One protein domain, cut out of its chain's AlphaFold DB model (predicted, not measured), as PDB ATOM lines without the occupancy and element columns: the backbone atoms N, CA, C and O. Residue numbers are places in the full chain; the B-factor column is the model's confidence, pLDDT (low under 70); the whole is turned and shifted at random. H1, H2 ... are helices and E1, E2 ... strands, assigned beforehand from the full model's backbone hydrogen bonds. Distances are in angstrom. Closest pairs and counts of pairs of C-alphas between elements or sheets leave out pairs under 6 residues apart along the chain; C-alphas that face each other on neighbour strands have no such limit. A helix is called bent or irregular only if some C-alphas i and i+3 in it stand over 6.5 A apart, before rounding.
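What this domain is: This is residues 15 to 21 and 36 to 130 of the 130 residues of an uncharacterized protein of Cuscuta australis (UniProt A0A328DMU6). One twisted five-stranded sheet has helices H1 and H2 side by side over one face, its other face bare, and a two-stranded hairpin, E4 and E5, reaches away beyond the ends of the sheet's strands. E3 runs on into E4 across a break of 2 residues, at 90 degrees. The 102 printed residues hold two named helices and seven named strands, in the order E1 E2 H1 E3 E4 E5 H2 E6 E7; the larger sheet runs E1 E2 E3 E6 E7, mixed, and the class is mixed, helices and strands. The whole is compact, with a radius of gyration of the C-alphas of 13.7 A and spans of 37 by 32 by 23 A.

Where its parts are: Find C-alpha 15 at (-9.235, -36.723, -20.726), where E1, residues 15 to 19, begins. After the cut come E2, residues 42 to 46, and H1, residues 50 to 62, 19.6 A long; H1 is irregular, with C-alphas 51 and 54 7.4 A apart. E3 is residues 68 to 71. Look for C-alpha 74 at (-1.190, -49.460, -12.557); from there E4, residues 74 to 80, runs 18.5 A, and E5, residues 83 to 88, runs 16.5 A. H2, residues 93 to 103, is 15.4 A long, and E6, residues 113 to 118, 15.7 A. E7, residues 125 to 128, ends at C-alpha 128 (9.012, -40.911, -24.882).

How they stand to each other: Start at edge strand E1, parallel to E2 at 11 degrees, with N 18 and O 44 2.8 A apart. E2 and E3 are parallel at 4 degrees, with N 45 and O 70 at 2.8 A. E3 and E6 are parallel at 20 degrees, with N 71 and O 115 at 2.8 A. E6 and the other edge strand, E7, form an antiparallel hairpin at 154 degrees, with no backbone N and O within hydrogen-bond range. E2, H1 and E3 make a strand-helix-strand unit, two parallel neighbour strands with a helix between, its crossover right-handed. The helices and sheet make two layers, H1 and H2 on the same face. H1 lies over E3 at a height of 10.3 A, and H2 over E6 at 9.2 A; both run along the strands. H1 and H2 touch, C-alphas of Ser 57 and Leu 103 closest at 5.9 A, the same way at a shallow tilt of 33 degrees, only just short of steep. Every O i to N i+4 pair is within hydrogen-bond range in H2, 7 of 9 in H1. E4 and E5 form an antiparallel hairpin, with N 75 and O 87 at 2.7 A. The closest C-alphas of E2 and E4, Gly 46 and His 74, are 5.2 A apart; E5 is apart from E2.

The domain as a whole: The C-alphas farthest apart, Cys 81 and Gly 105, are 42.1 A from each other. Residues 22 to 35 are not printed, and C-alphas 21 and 36 stand 25.3 A apart across this cut. Of the links printed whole, none is long. Look at residue 88 and residues 119 to 130 for pLDDT under 70; the mean of the printed part is 81.7.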
ATOM      1  N   LYS A  15      -9.996 -35.702 -21.450       93.56
ATOM      2  CA  LYS A  15      -9.235 -36.723 -20.726       93.56
ATOM      3  C   LYS A  15      -9.997 -38.030 -20.674       93.56
ATOM      4  O   LYS A  15     -11.160 -38.056 -20.276       93.56
ATOM      5  N   LEU A  16      -9.322 -39.120 -21.017       90.81
ATOM      6  CA  LEU A  16      -9.906 -40.452 -21.009       90.81
ATOM      7  C   LEU A  16      -9.027 -41.432 -20.233       90.81
ATOM      8  O   LEU A  16      -7.905 -41.736 -20.631       90.81
ATOM      9  N   TYR A  17      -9.575 -41.975 -19.147       89.56
ATOM     10  CA  TYR A  17      -8.964 -43.071 -18.402       89.56
ATOM     11  C   TYR A  17      -9.612 -44.398 -18.790       89.56
ATOM     12  O   TYR A  17     -10.831 -44.552 -18.689       89.56
ATOM     13  N   LEU A  18      -8.803 -45.373 -19.201       87.06
ATOM     14  CA  LEU A  18      -9.266 -46.701 -19.582       87.06
ATOM     15  C   LEU A  18      -8.567 -47.775 -18.749       87.06
ATOM     16  O   LEU A  18      -7.370 -48.020 -18.887       87.06
ATOM     17  N   LYS A  19      -9.344 -48.479 -17.926       85.12
ATOM     18  CA  LYS A  19      -8.889 -49.688 -17.237       85.12
ATOM     19  C   LYS A  19      -9.112 -50.896 -18.140       85.12
ATOM     20  O   LYS A  19     -10.256 -51.222 -18.457       85.12
ATOM     21  N   MET A  20      -8.035 -51.559 -18.539       82.38
ATOM     22  CA  MET A  20      -8.122 -52.767 -19.351       82.38
ATOM     23  C   MET A  20      -8.390 -53.990 -18.462       82.38
ATOM     24  O   MET A  20      -7.769 -54.128 -17.408       82.38
ATOM     25  N   PRO A  21      -9.315 -54.891 -18.833       75.69
ATOM     26  CA  PRO A  21      -9.454 -56.162 -18.134       75.69
ATOM     27  C   PRO A  21      -8.237 -57.059 -18.410       75.69
ATOM     28  O   PRO A  21      -7.676 -57.026 -19.510       75.69
ATOM     29  N   PHE A  36     -12.135 -38.929 -36.250       85.81
ATOM     30  CA  PHE A  36     -11.239 -37.964 -35.632       85.81
ATOM     31  C   PHE A  36     -11.870 -37.304 -34.409       85.81
ATOM     32  O   PHE A  36     -13.036 -36.912 -34.427       85.81
ATOM     33  N   HIS A  37     -11.069 -37.152 -33.360       87.38
ATOM     34  CA  HIS A  37     -11.442 -36.478 -32.127       87.38
ATOM     35  C   HIS A  37     -10.398 -35.411 -31.787       87.38
ATOM     36  O   HIS A  37      -9.288 -35.726 -31.357       87.38
ATOM     37  N   ALA A  38     -10.751 -34.141 -31.980       90.12
ATOM     38  CA  ALA A  38      -9.815 -33.025 -31.839       90.12
ATOM     39  C   ALA A  38      -9.584 -32.594 -30.383       90.12
ATOM     40  O   ALA A  38      -8.504 -32.130 -30.052       90.12
ATOM     41  N   ASN A  39     -10.573 -32.766 -29.502       93.06
ATOM     42  CA  ASN A  39     -10.496 -32.228 -28.137       93.06
ATOM     43  C   ASN A  39      -9.828 -33.171 -27.129       93.06
ATOM     44  O   ASN A  39      -9.571 -32.758 -26.004       93.06
ATOM     45  N   LEU A  40      -9.537 -34.421 -27.510       93.62
ATOM     46  CA  LEU A  40      -8.979 -35.410 -26.588       93.62
ATOM     47  C   LEU A  40      -7.470 -35.200 -26.478       93.62
ATOM     48  O   LEU A  40      -6.737 -35.559 -27.395       93.62
ATOM     49  N   LYS A  41      -7.033 -34.639 -25.349       94.75
ATOM     50  CA  LYS A  41      -5.642 -34.249 -25.078       94.75
ATOM     51  C   LYS A  41      -4.868 -35.318 -24.321       94.75
ATOM     52  O   LYS A  41      -3.669 -35.481 -24.544       94.75
ATOM     53  N   GLU A  42      -5.543 -36.062 -23.445       95.19
ATOM     54  CA  GLU A  42      -4.901 -37.024 -22.549       95.19
ATOM     55  C   GLU A  42      -5.619 -38.377 -22.536       95.19
ATOM     56  O   GLU A  42      -6.831 -38.463 -22.329       95.19
ATOM     57  N   ILE A  43      -4.850 -39.453 -22.709       93.25
ATOM     58  CA  ILE A  43      -5.318 -40.833 -22.553       93.25
ATOM     59  C   ILE A  43      -4.430 -41.544 -21.541       93.25
ATOM     60  O   ILE A  43      -3.206 -41.497 -21.642       93.25
ATOM     61  N   GLU A  44      -5.031 -42.257 -20.597       91.88
ATOM     62  CA  GLU A  44      -4.308 -43.083 -19.632       91.88
ATOM     63  C   GLU A  44      -4.877 -44.503 -19.633       91.88
ATOM     64  O   GLU A  44      -6.056 -44.725 -19.359       91.88
ATOM     65  N   PHE A  45      -4.018 -45.472 -19.938       89.38
ATOM     66  CA  PHE A  45      -4.316 -46.890 -19.850       89.38
ATOM     67  C   PHE A  45      -3.800 -47.466 -18.531       89.38
ATOM     68  O   PHE A  45      -2.597 -47.429 -18.245       89.38
ATOM     69  N   GLY A  46      -4.722 -48.045 -17.766       85.94
ATOM     70  CA  GLY A  46      -4.435 -48.885 -16.611       85.94
ATOM     71  C   GLY A  46      -4.480 -50.365 -16.981       85.94
ATOM     72  O   GLY A  46      -5.298 -50.783 -17.806       85.94
ATOM     73  N   TYR A  47      -3.630 -51.155 -16.327       84.56
ATOM     74  CA  TYR A  47      -3.554 -52.609 -16.496       84.56
ATOM     75  C   TYR A  47      -3.314 -53.059 -17.955       84.56
ATOM     76  O   TYR A  47      -3.875 -54.036 -18.451       84.56
ATOM     77  N   PHE A  48      -2.483 -52.296 -18.669       84.38
ATOM     78  CA  PHE A  48      -2.205 -52.517 -20.081       84.38
ATOM     79  C   PHE A  48      -1.236 -53.684 -20.295       84.38
ATOM     80  O   PHE A  48      -0.198 -53.784 -19.644       84.38
ATOM     81  N   GLY A  49      -1.553 -54.527 -21.271       83.88
ATOM     82  CA  GLY A  49      -0.696 -55.603 -21.759       83.88
ATOM     83  C   GLY A  49      -0.599 -55.552 -23.278       83.88
ATOM     84  O   GLY A  49      -1.394 -54.876 -23.934       83.88
ATOM     85  N   TYR A  50       0.356 -56.284 -23.850       84.81
ATOM     86  CA  TYR A  50       0.610 -56.259 -25.297       84.81
ATOM     87  C   TYR A  50      -0.633 -56.541 -26.174       84.81
ATOM     88  O   TYR A  50      -0.736 -56.018 -27.281       84.81
ATOM     89  N   CYS A  51      -1.614 -57.308 -25.687       83.81
ATOM     90  CA  CYS A  51      -2.867 -57.572 -26.407       83.81
ATOM     91  C   CYS A  51      -3.710 -56.314 -26.704       83.81
ATOM     92  O   CYS A  51      -4.543 -56.348 -27.605       83.81
ATOM     93  N   TRP A  52      -3.474 -55.200 -26.004       86.62
ATOM     94  CA  TRP A  52      -4.216 -53.943 -26.163       86.62
ATOM     95  C   TRP A  52      -3.531 -52.926 -27.085       86.62
ATOM     96  O   TRP A  52      -4.037 -51.819 -27.282       86.62
ATOM     97  N   VAL A  53      -2.397 -53.284 -27.691       89.56
ATOM     98  CA  VAL A  53      -1.639 -52.407 -28.601       89.56
ATOM     99  C   VAL A  53      -2.476 -51.931 -29.788       89.56
ATOM    100  O   VAL A  53      -2.362 -50.770 -30.182       89.56
ATOM    101  N   GLU A  54      -3.350 -52.778 -30.339       87.31
ATOM    102  CA  GLU A  54      -4.238 -52.395 -31.447       87.31
ATOM    103  C   GLU A  54      -5.216 -51.282 -31.024       87.31
ATOM    104  O   GLU A  54      -5.442 -50.336 -31.778       87.31
ATOM    105  N   TYR A  55      -5.710 -51.323 -29.782       86.81
ATOM    106  CA  TYR A  55      -6.576 -50.279 -29.223       86.81
ATOM    107  C   TYR A  55      -5.832 -48.962 -29.001       86.81
ATOM    108  O   TYR A  55      -6.335 -47.901 -29.372       86.81
ATOM    109  N   ALA A  56      -4.624 -49.014 -28.431       91.19
ATOM    110  CA  ALA A  56      -3.789 -47.824 -28.279       91.19
ATOM    111  C   ALA A  56      -3.437 -47.212 -29.646       91.19
ATOM    112  O   ALA A  56      -3.565 -46.004 -29.833       91.19
ATOM    113  N   SER A  57      -3.100 -48.048 -30.633       91.31
ATOM    114  CA  SER A  57      -2.828 -47.613 -32.008       91.31
ATOM    115  C   SER A  57      -4.040 -46.938 -32.650       91.31
ATOM    116  O   SER A  57      -3.896 -45.929 -33.334       91.31
ATOM    117  N   TYR A  58      -5.243 -47.473 -32.434       89.62
ATOM    118  CA  TYR A  58      -6.473 -46.857 -32.924       89.62
ATOM    119  C   TYR A  58      -6.693 -45.472 -32.316       89.62
ATOM    120  O   TYR A  58      -6.958 -44.521 -33.049       89.62
ATOM    121  N   LEU A  59      -6.515 -45.330 -31.001       91.12
ATOM    122  CA  LEU A  59      -6.649 -44.038 -30.330       91.12
ATOM    123  C   LEU A  59      -5.609 -43.017 -30.795       91.12
ATOM    124  O   LEU A  59      -5.971 -41.869 -31.033       91.12
ATOM    125  N   LEU A  60      -4.358 -43.440 -30.999       92.88
ATOM    126  CA  LEU A  60      -3.303 -42.594 -31.566       92.88
ATOM    127  C   LEU A  60      -3.672 -42.047 -32.953       92.88
ATOM    128  O   LEU A  60      -3.330 -40.911 -33.269       92.88
ATOM    129  N   ARG A  61      -4.395 -42.827 -33.765       91.31
ATOM    130  CA  ARG A  61      -4.859 -42.414 -35.101       91.31
ATOM    131  C   ARG A  61      -6.113 -41.541 -35.068       91.31
ATOM    132  O   ARG A  61      -6.315 -40.744 -35.976       91.31
ATOM    133  N   CYS A  62      -6.972 -41.724 -34.068       89.38
ATOM    134  CA  CYS A  62      -8.239 -40.999 -33.954       89.38
ATOM    135  C   CYS A  62      -8.072 -39.635 -33.281       89.38
ATOM    136  O   CYS A  62      -8.715 -38.668 -33.678       89.38
ATOM    137  N   ALA A  63      -7.232 -39.537 -32.254       92.12
ATOM    138  CA  ALA A  63      -7.114 -38.333 -31.446       92.12
ATOM    139  C   ALA A  63      -6.088 -37.361 -32.052       92.12
ATOM    140  O   ALA A  63      -4.884 -37.470 -31.819       92.12
ATOM    141  N   THR A  64      -6.564 -36.412 -32.859       92.25
ATOM    142  CA  THR A  64      -5.706 -35.457 -33.582       92.25
ATOM    143  C   THR A  64      -5.144 -34.356 -32.688       92.25
ATOM    144  O   THR A  64      -4.073 -33.839 -32.981       92.25
ATOM    145  N   GLY A  65      -5.827 -34.025 -31.589       92.12
ATOM    146  CA  GLY A  65      -5.340 -33.088 -30.568       92.12
ATOM    147  C   GLY A  65      -4.646 -33.764 -29.387       92.12
ATOM    148  O   GLY A  65      -4.507 -33.151 -28.334       92.12
ATOM    149  N   LEU A  66      -4.251 -35.033 -29.525       94.50
ATOM    150  CA  LEU A  66      -3.651 -35.779 -28.428       94.50
ATOM    151  C   LEU A  66      -2.262 -35.235 -28.095       94.50
ATOM    152  O   LEU A  66      -1.374 -35.203 -28.944       94.50
ATOM    153  N   GLU A  67      -2.063 -34.859 -26.841       95.12
ATOM    154  CA  GLU A  67      -0.795 -34.344 -26.322       95.12
ATOM    155  C   GLU A  67      -0.064 -35.418 -25.514       95.12
ATOM    156  O   GLU A  67       1.167 -35.463 -25.477       95.12
ATOM    157  N   ARG A  68      -0.815 -36.317 -24.867       94.69
ATOM    158  CA  ARG A  68      -0.257 -37.305 -23.947       94.69
ATOM    159  C   ARG A  68      -1.016 -38.628 -23.981       94.69
ATOM    160  O   ARG A  68      -2.234 -38.667 -23.828       94.69
ATOM    161  N   MET A  69      -0.274 -39.729 -24.077       94.62
ATOM    162  CA  MET A  69      -0.782 -41.083 -23.851       94.62
ATOM    163  C   MET A  69       0.077 -41.791 -22.808       94.62
ATOM    164  O   MET A  69       1.266 -41.990 -23.019       94.62
ATOM    165  N   VAL A  70      -0.514 -42.206 -21.693       91.62
ATOM    166  CA  VAL A  70       0.173 -42.964 -20.641       91.62
ATOM    167  C   VAL A  70      -0.239 -44.424 -20.725       91.62
ATOM    168  O   VAL A  70      -1.423 -44.746 -20.689       91.62
ATOM    169  N   ILE A  71       0.742 -45.314 -20.811       90.62
ATOM    170  CA  ILE A  71       0.557 -46.761 -20.808       90.62
ATOM    171  C   ILE A  71       1.256 -47.328 -19.592       90.62
ATOM    172  O   ILE A  71       2.451 -47.124 -19.376       90.62
ATOM    173  N   SER A  72       0.504 -48.064 -18.790       86.00
ATOM    174  CA  SER A  72       1.048 -48.653 -17.579       86.00
ATOM    175  C   SER A  72       0.168 -49.787 -17.078       86.00
ATOM    176  O   SER A  72      -0.978 -49.966 -17.496       86.00
ATOM    177  N   ARG A  73       0.716 -50.555 -16.147       83.44
ATOM    178  CA  ARG A  73       0.014 -51.636 -15.459       83.44
ATOM    179  C   ARG A  73      -0.544 -51.225 -14.094       83.44
ATOM    180  O   ARG A  73      -0.984 -52.076 -13.328       83.44
ATOM    181  N   HIS A  74      -0.576 -49.922 -13.795       80.06
ATOM    182  CA  HIS A  74      -1.190 -49.460 -12.557       80.06
ATOM    183  C   HIS A  74      -2.692 -49.773 -12.560       80.06
ATOM    184  O   HIS A  74      -3.367 -49.754 -13.595       80.06
ATOM    185  N   GLN A  75      -3.215 -50.013 -11.371       74.56
ATOM    186  CA  GLN A  75      -4.614 -50.252 -11.107       74.56
ATOM    187  C   GLN A  75      -5.072 -49.234 -10.072       74.56
ATOM    188  O   GLN A  75      -4.767 -49.369  -8.891       74.56
ATOM    189  N   LYS A  76      -5.838 -48.234 -10.514       74.69
ATOM    190  CA  LYS A  76      -6.578 -47.367  -9.596       74.69
ATOM    191  C   LYS A  76      -7.841 -48.108  -9.149       74.69
ATOM    192  O   LYS A  76      -8.613 -48.600  -9.980       74.69
ATOM    193  N   GLY A  77      -8.021 -48.242  -7.841       73.19
ATOM    194  CA  GLY A  77      -9.201 -48.816  -7.206       73.19
ATOM    195  C   GLY A  77      -9.859 -47.778  -6.310       73.19
ATOM    196  O   GLY A  77      -9.190 -47.168  -5.487       73.19
ATOM    197  N   TYR A  78     -11.161 -47.553  -6.461       75.56
ATOM    198  CA  TYR A  78     -11.896 -46.726  -5.507       75.56
ATOM    199  C   TYR A  78     -12.268 -47.583  -4.297       75.56
ATOM    200  O   TYR A  78     -12.904 -48.621  -4.462       75.56
ATOM    201  N   VAL A  79     -11.866 -47.163  -3.097       81.62
ATOM    202  CA  VAL A  79     -12.098 -47.920  -1.850       81.62
ATOM    203  C   VAL A  79     -13.144 -47.272  -0.939       81.62
ATOM    204  O   VAL A  79     -13.323 -47.702   0.197       81.62
ATOM    205  N   GLY A  80     -13.860 -46.257  -1.432       72.19
ATOM    206  CA  GLY A  80     -14.876 -45.532  -0.668       72.19
ATOM    207  C   GLY A  80     -14.333 -44.303   0.063       72.19
ATOM    208  O   GLY A  80     -13.127 -44.080   0.143       72.19
ATOM    209  N   CYS A  81     -15.241 -43.472   0.581       84.00
ATOM    210  CA  CYS A  81     -14.921 -42.251   1.338       84.00
ATOM    211  C   CYS A  81     -13.970 -41.279   0.609       84.00
ATOM    212  O   CYS A  81     -13.098 -40.680   1.235       84.00
ATOM    213  N   GLY A  82     -14.084 -41.163  -0.720       80.88
ATOM    214  CA  GLY A  82     -13.189 -40.323  -1.525       80.88
ATOM    215  C   GLY A  82     -11.761 -40.870  -1.661       80.88
ATOM    216  O   GLY A  82     -10.909 -40.204  -2.246       80.88
ATOM    217  N   LYS A  83     -11.480 -42.075  -1.148       75.44
ATOM    218  CA  LYS A  83     -10.147 -42.680  -1.165       75.44
ATOM    219  C   LYS A  83      -9.962 -43.585  -2.376       75.44
ATOM    220  O   LYS A  83     -10.827 -44.388  -2.734       75.44
ATOM    221  N   TRP A  84      -8.776 -43.479  -2.957       78.50
ATOM    222  CA  TRP A  84      -8.320 -44.289  -4.075       78.50
ATOM    223  C   TRP A  84      -7.065 -45.049  -3.661       78.50
ATOM    224  O   TRP A  84      -6.175 -44.489  -3.026       78.50
ATOM    225  N   THR A  85      -6.990 -46.321  -4.025       79.19
ATOM    226  CA  THR A  85      -5.780 -47.131  -3.933       79.19
ATOM    227  C   THR A  85      -5.155 -47.263  -5.309       79.19
ATOM    228  O   THR A  85      -5.843 -47.211  -6.331       79.19
ATOM    229  N   SER A  86      -3.836 -47.426  -5.337       72.38
ATOM    230  CA  SER A  86      -3.104 -47.766  -6.548       72.38
ATOM    231  C   SER A  86      -2.310 -49.034  -6.289       72.38
ATOM    232  O   SER A  86      -1.457 -49.051  -5.406       72.38
ATOM    233  N   LEU A  87      -2.587 -50.083  -7.056       71.50
ATOM    234  CA  LEU A  87      -1.715 -51.250  -7.143       71.50
ATOM    235  C   LEU A  87      -0.879 -51.115  -8.410       71.50
ATOM    236  O   LEU A  87      -1.416 -50.834  -9.479       71.50
ATOM    237  N   THR A  88       0.430 -51.292  -8.294       69.88
ATOM    238  CA  THR A  88       1.336 -51.226  -9.440       69.88
ATOM    239  C   THR A  88       1.890 -52.619  -9.674       69.88
ATOM    240  O   THR A  88       2.710 -53.084  -8.893       69.88
ATOM    241  N   ASP A  89       1.437 -53.277 -10.740       71.69
ATOM    242  CA  ASP A  89       2.164 -54.415 -11.299       71.69
ATOM    243  C   ASP A  89       3.206 -53.853 -12.275       71.69
ATOM    244  O   ASP A  89       2.830 -53.125 -13.196       71.69
ATOM    245  N   PRO A  90       4.511 -54.068 -12.083       70.25
ATOM    246  CA  PRO A  90       5.501 -53.487 -12.968       70.25
ATOM    247  C   PRO A  90       5.470 -54.152 -14.351       70.25
ATOM    248  O   PRO A  90       5.553 -55.371 -14.492       70.25
ATOM    249  N   MET A  91       5.384 -53.353 -15.418       82.12
ATOM    250  CA  MET A  91       5.563 -53.879 -16.773       82.12
ATOM    251  C   MET A  91       7.042 -54.208 -16.995       82.12
ATOM    252  O   MET A  91       7.910 -53.370 -16.750       82.12
ATOM    253  N   GLY A  92       7.343 -55.410 -17.486       82.62
ATOM    254  CA  GLY A  92       8.722 -55.803 -17.772       82.62
ATOM    255  C   GLY A  92       9.320 -55.014 -18.943       82.62
ATOM    256  O   GLY A  92       8.654 -54.802 -19.958       82.62
ATOM    257  N   LYS A  93      10.612 -54.661 -18.857       83.19
ATOM    258  CA  LYS A  93      11.344 -53.881 -19.881       83.19
ATOM    259  C   LYS A  93      11.204 -54.428 -21.312       83.19
ATOM    260  O   LYS A  93      11.122 -53.672 -22.279       83.19
ATOM    261  N   LYS A  94      11.179 -55.758 -21.474       86.62
ATOM    262  CA  LYS A  94      11.007 -56.406 -22.787       86.62
ATOM    263  C   LYS A  94       9.610 -56.169 -23.360       86.62
ATOM    264  O   LYS A  94       9.472 -55.955 -24.559       86.62
ATOM    265  N   GLU A  95       8.576 -56.216 -22.527       87.38
ATOM    266  CA  GLU A  95       7.205 -55.966 -22.966       87.38
ATOM    267  C   GLU A  95       6.992 -54.488 -23.290       87.38
ATOM    268  O   GLU A  95       6.479 -54.177 -24.364       87.38
ATOM    269  N   SER A  96       7.462 -53.584 -22.426       87.56
ATOM    270  CA  SER A  96       7.360 -52.142 -22.662       87.56
ATOM    271  C   SER A  96       8.059 -51.728 -23.955       87.56
ATOM    272  O   SER A  96       7.517 -50.933 -24.717       87.56
ATOM    273  N   HIS A  97       9.218 -52.321 -24.259       87.75
ATOM    274  CA  HIS A  97       9.912 -52.079 -25.521       87.75
ATOM    275  C   HIS A  97       9.122 -52.596 -26.737       87.75
ATOM    276  O   HIS A  97       9.046 -51.916 -27.756       87.75
ATOM    277  N   ARG A  98       8.472 -53.764 -26.643       90.62
ATOM    278  CA  ARG A  98       7.612 -54.273 -27.729       90.62
ATOM    279  C   ARG A  98       6.402 -53.374 -27.967       90.62
ATOM    280  O   ARG A  98       6.049 -53.136 -29.118       90.62
ATOM    281  N   ILE A  99       5.786 -52.873 -26.897       90.81
ATOM    282  CA  ILE A  99       4.680 -51.912 -26.981       90.81
ATOM    283  C   ILE A  99       5.164 -50.616 -27.634       90.81
ATOM    284  O   ILE A  99       4.520 -50.135 -28.559       90.81
ATOM    285  N   TYR A 100       6.321 -50.098 -27.214       89.75
ATOM    286  CA  TYR A 100       6.934 -48.909 -27.805       89.75
ATOM    287  C   TYR A 100       7.099 -49.047 -29.322       89.75
ATOM    288  O   TYR A 100       6.570 -48.232 -30.074       89.75
ATOM    289  N   ILE A 101       7.764 -50.115 -29.776       91.12
ATOM    290  CA  ILE A 101       8.002 -50.356 -31.205       91.12
ATOM    291  C   ILE A 101       6.686 -50.475 -31.981       91.12
ATOM    292  O   ILE A 101       6.586 -49.974 -33.097       91.12
ATOM    293  N   ALA A 102       5.661 -51.101 -31.401       91.75
ATOM    294  CA  ALA A 102       4.384 -51.275 -32.082       91.75
ATOM    295  C   ALA A 102       3.569 -49.972 -32.221       91.75
ATOM    296  O   ALA A 102       2.780 -49.845 -33.160       91.75
ATOM    297  N   LEU A 103       3.757 -49.014 -31.308       92.56
ATOM    298  CA  LEU A 103       3.062 -47.720 -31.311       92.56
ATOM    299  C   LEU A 103       3.831 -46.611 -32.036       92.56
ATOM    300  O   LEU A 103       3.239 -45.584 -32.376       92.56
ATOM    301  N   LEU A 104       5.123 -46.814 -32.293       90.00
ATOM    302  CA  LEU A 104       5.970 -45.868 -33.010       90.00
ATOM    303  C   LEU A 104       5.350 -45.500 -34.371       90.00
ATOM    304  O   LEU A 104       4.971 -46.369 -35.161       90.00
ATOM    305  N   GLY A 105       5.219 -44.196 -34.630       87.75
ATOM    306  CA  GLY A 105       4.686 -43.666 -35.889       87.75
ATOM    307  C   GLY A 105       3.189 -43.906 -36.126       87.75
ATOM    308  O   GLY A 105       2.718 -43.737 -37.248       87.75
ATOM    309  N   LYS A 106       2.418 -44.326 -35.111       90.88
ATOM    310  CA  LYS A 106       0.956 -44.517 -35.237       90.88
ATOM    311  C   LYS A 106       0.139 -43.260 -34.934       90.88
ATOM    312  O   LYS A 106      -1.073 -43.274 -35.129       90.88
ATOM    313  N   ALA A 107       0.777 -42.210 -34.432       90.81
ATOM    314  CA  ALA A 107       0.118 -40.984 -34.016       90.81
ATOM    315  C   ALA A 107      -0.339 -40.126 -35.198       90.81
ATOM    316  O   ALA A 107       0.427 -39.881 -36.126       90.81
ATOM    317  N   ALA A 108      -1.578 -39.639 -35.133       89.06
ATOM    318  CA  ALA A 108      -2.061 -38.564 -35.996       89.06
ATOM    319  C   ALA A 108      -1.620 -37.180 -35.486       89.06
ATOM    320  O   ALA A 108      -1.431 -36.265 -36.282       89.06
ATOM    321  N   SER A 109      -1.453 -37.031 -34.167       88.00
ATOM    322  CA  SER A 109      -0.898 -35.824 -33.552       88.00
ATOM    323  C   SER A 109       0.634 -35.856 -33.608       88.00
ATOM    324  O   SER A 109       1.221 -36.805 -33.085       88.00
ATOM    325  N   PRO A 110       1.303 -34.830 -34.164       84.50
ATOM    326  CA  PRO A 110       2.765 -34.748 -34.184       84.50
ATOM    327  C   PRO A 110       3.370 -34.390 -32.819       84.50
ATOM    328  O   PRO A 110       4.578 -34.452 -32.655       84.50
ATOM    329  N   ASN A 111       2.546 -33.980 -31.848       85.94
ATOM    330  CA  ASN A 111       3.008 -33.514 -30.537       85.94
ATOM    331  C   ASN A 111       2.741 -34.528 -29.418       85.94
ATOM    332  O   ASN A 111       2.947 -34.213 -28.242       85.94
ATOM    333  N   VAL A 112       2.230 -35.720 -29.747       91.88
ATOM    334  CA  VAL A 112       1.848 -36.683 -28.716       91.88
ATOM    335  C   VAL A 112       3.074 -37.273 -28.036       91.88
ATOM    336  O   VAL A 112       3.917 -37.915 -28.652       91.88
ATOM    337  N   LYS A 113       3.105 -37.159 -26.713       92.81
ATOM    338  CA  LYS A 113       4.056 -37.880 -25.874       92.81
ATOM    339  C   LYS A 113       3.418 -39.172 -25.402       92.81
ATOM    340  O   LYS A 113       2.542 -39.166 -24.532       92.81
ATOM    341  N   VAL A 114       3.866 -40.293 -25.953       91.00
ATOM    342  CA  VAL A 114       3.520 -41.611 -25.409       91.00
ATOM    343  C   VAL A 114       4.521 -41.957 -24.323       91.00
ATOM    344  O   VAL A 114       5.717 -41.958 -24.586       91.00
ATOM    345  N   ILE A 115       4.021 -42.234 -23.122       90.38
ATOM    346  CA  ILE A 115       4.784 -42.537 -21.916       90.38
ATOM    347  C   ILE A 115       4.443 -43.964 -21.504       90.38
ATOM    348  O   ILE A 115       3.311 -44.245 -21.115       90.38
ATOM    349  N   ILE A 116       5.417 -44.869 -21.576       88.88
ATOM    350  CA  ILE A 116       5.242 -46.265 -21.152       88.88
ATOM    351  C   ILE A 116       5.990 -46.466 -19.839       88.88
ATOM    352  O   ILE A 116       7.218 -46.408 -19.830       88.88
ATOM    353  N   HIS A 117       5.261 -46.701 -18.747       84.69
ATOM    354  CA  HIS A 117       5.859 -47.010 -17.448       84.69
ATOM    355  C   HIS A 117       6.279 -48.480 -17.399       84.69
ATOM    356  O   HIS A 117       5.467 -49.371 -17.655       84.69
ATOM    357  N   TYR A 118       7.526 -48.726 -17.018       75.56
ATOM    358  CA  TYR A 118       8.076 -50.062 -16.815       75.56
ATOM    359  C   TYR A 118       8.942 -50.105 -15.557       75.56
ATOM    360  O   TYR A 118       9.389 -49.064 -15.068       75.56
ATOM    361  N   ASP A 119       9.175 -51.311 -15.039       66.19
ATOM    362  CA  ASP A 119      10.114 -51.493 -13.935       66.19
ATOM    363  C   ASP A 119      11.550 -51.330 -14.419       66.19
ATOM    364  O   ASP A 119      12.010 -52.072 -15.294       66.19
ATOM    365  N   SER A 120      12.269 -50.372 -13.849       52.62
ATOM    366  CA  SER A 120      13.702 -50.209 -14.087       52.62
ATOM    367  C   SER A 120      14.553 -50.706 -12.913       52.62
ATOM    368  O   SER A 120      15.777 -50.649 -12.999       52.62
ATOM    369  N   GLY A 121      13.934 -51.145 -11.807       51.00
ATOM    370  CA  GLY A 121      14.619 -51.473 -10.556       51.00
ATOM    371  C   GLY A 121      15.200 -50.275  -9.787       51.00
ATOM    372  O   GLY A 121      15.610 -50.463  -8.647       51.00
ATOM    373  N   LEU A 122      15.232 -49.056 -10.354       40.97
ATOM    374  CA  LEU A 122      15.892 -47.891  -9.731       40.97
ATOM    375  C   LEU A 122      15.140 -46.546  -9.832       40.97
ATOM    376  O   LEU A 122      15.550 -45.605  -9.161       40.97
ATOM    377  N   SER A 123      14.062 -46.426 -10.619       38.59
ATOM    378  CA  SER A 123      13.090 -45.296 -10.672       38.59
ATOM    379  C   SER A 123      12.167 -45.454 -11.892       38.59
ATOM    380  O   SER A 123      12.624 -45.984 -12.901       38.59
ATOM    381  N   PRO A 124      10.902 -44.993 -11.897       42.47
ATOM    382  CA  PRO A 124      10.018 -45.158 -13.056       42.47
ATOM    383  C   PRO A 124      10.637 -44.550 -14.327       42.47
ATOM    384  O   PRO A 124      10.739 -43.335 -14.474       42.47
ATOM    385  N   GLY A 125      11.081 -45.417 -15.239       44.56
ATOM    386  CA  GLY A 125      11.575 -45.035 -16.556       44.56
ATOM    387  C   GLY A 125      10.403 -44.896 -17.521       44.56
ATOM    388  O   GLY A 125       9.498 -45.730 -17.523       44.56
ATOM    389  N   GLY A 126      10.416 -43.844 -18.338       45.31
ATOM    390  CA  GLY A 126       9.463 -43.637 -19.427       45.31
ATOM    391  C   GLY A 126      10.176 -43.704 -20.771       45.31
ATOM    392  O   GLY A 126      11.224 -43.086 -20.946       45.31
ATOM    393  N   PHE A 127       9.625 -44.452 -21.726       48.22
ATOM    394  CA  PHE A 127       9.923 -44.199 -23.138       48.22
ATOM    395  C   PHE A 127       9.091 -43.001 -23.576       48.22
ATOM    396  O   PHE A 127       7.912 -42.963 -23.237       48.22
ATOM    397  N   TYR A 128       9.696 -42.059 -24.297       45.97
ATOM    398  CA  TYR A 128       9.012 -40.911 -24.882       45.97
ATOM    399  C   TYR A 128       8.951 -41.120 -26.391       45.97
ATOM    400  O   TYR A 128       9.990 -41.298 -27.026       45.97
ATOM    401  N   LEU A 129       7.746 -41.125 -26.952       40.91
ATOM    402  CA  LEU A 129       7.568 -40.910 -28.386       40.91
ATOM    403  C   LEU A 129       7.612 -39.397 -28.645       40.91
ATOM    404  O   LEU A 129       6.915 -38.648 -27.956       40.91
ATOM    405  N   ILE A 130       8.492 -38.986 -29.560       41.91
ATOM    406  CA  ILE A 130       8.471 -37.686 -30.244       41.91
ATOM    407  C   ILE A 130       7.898 -37.958 -31.632       41.91
ATOM    408  O   ILE A 130       8.317 -38.984 -32.223       41.91
TER     409      ILE A 130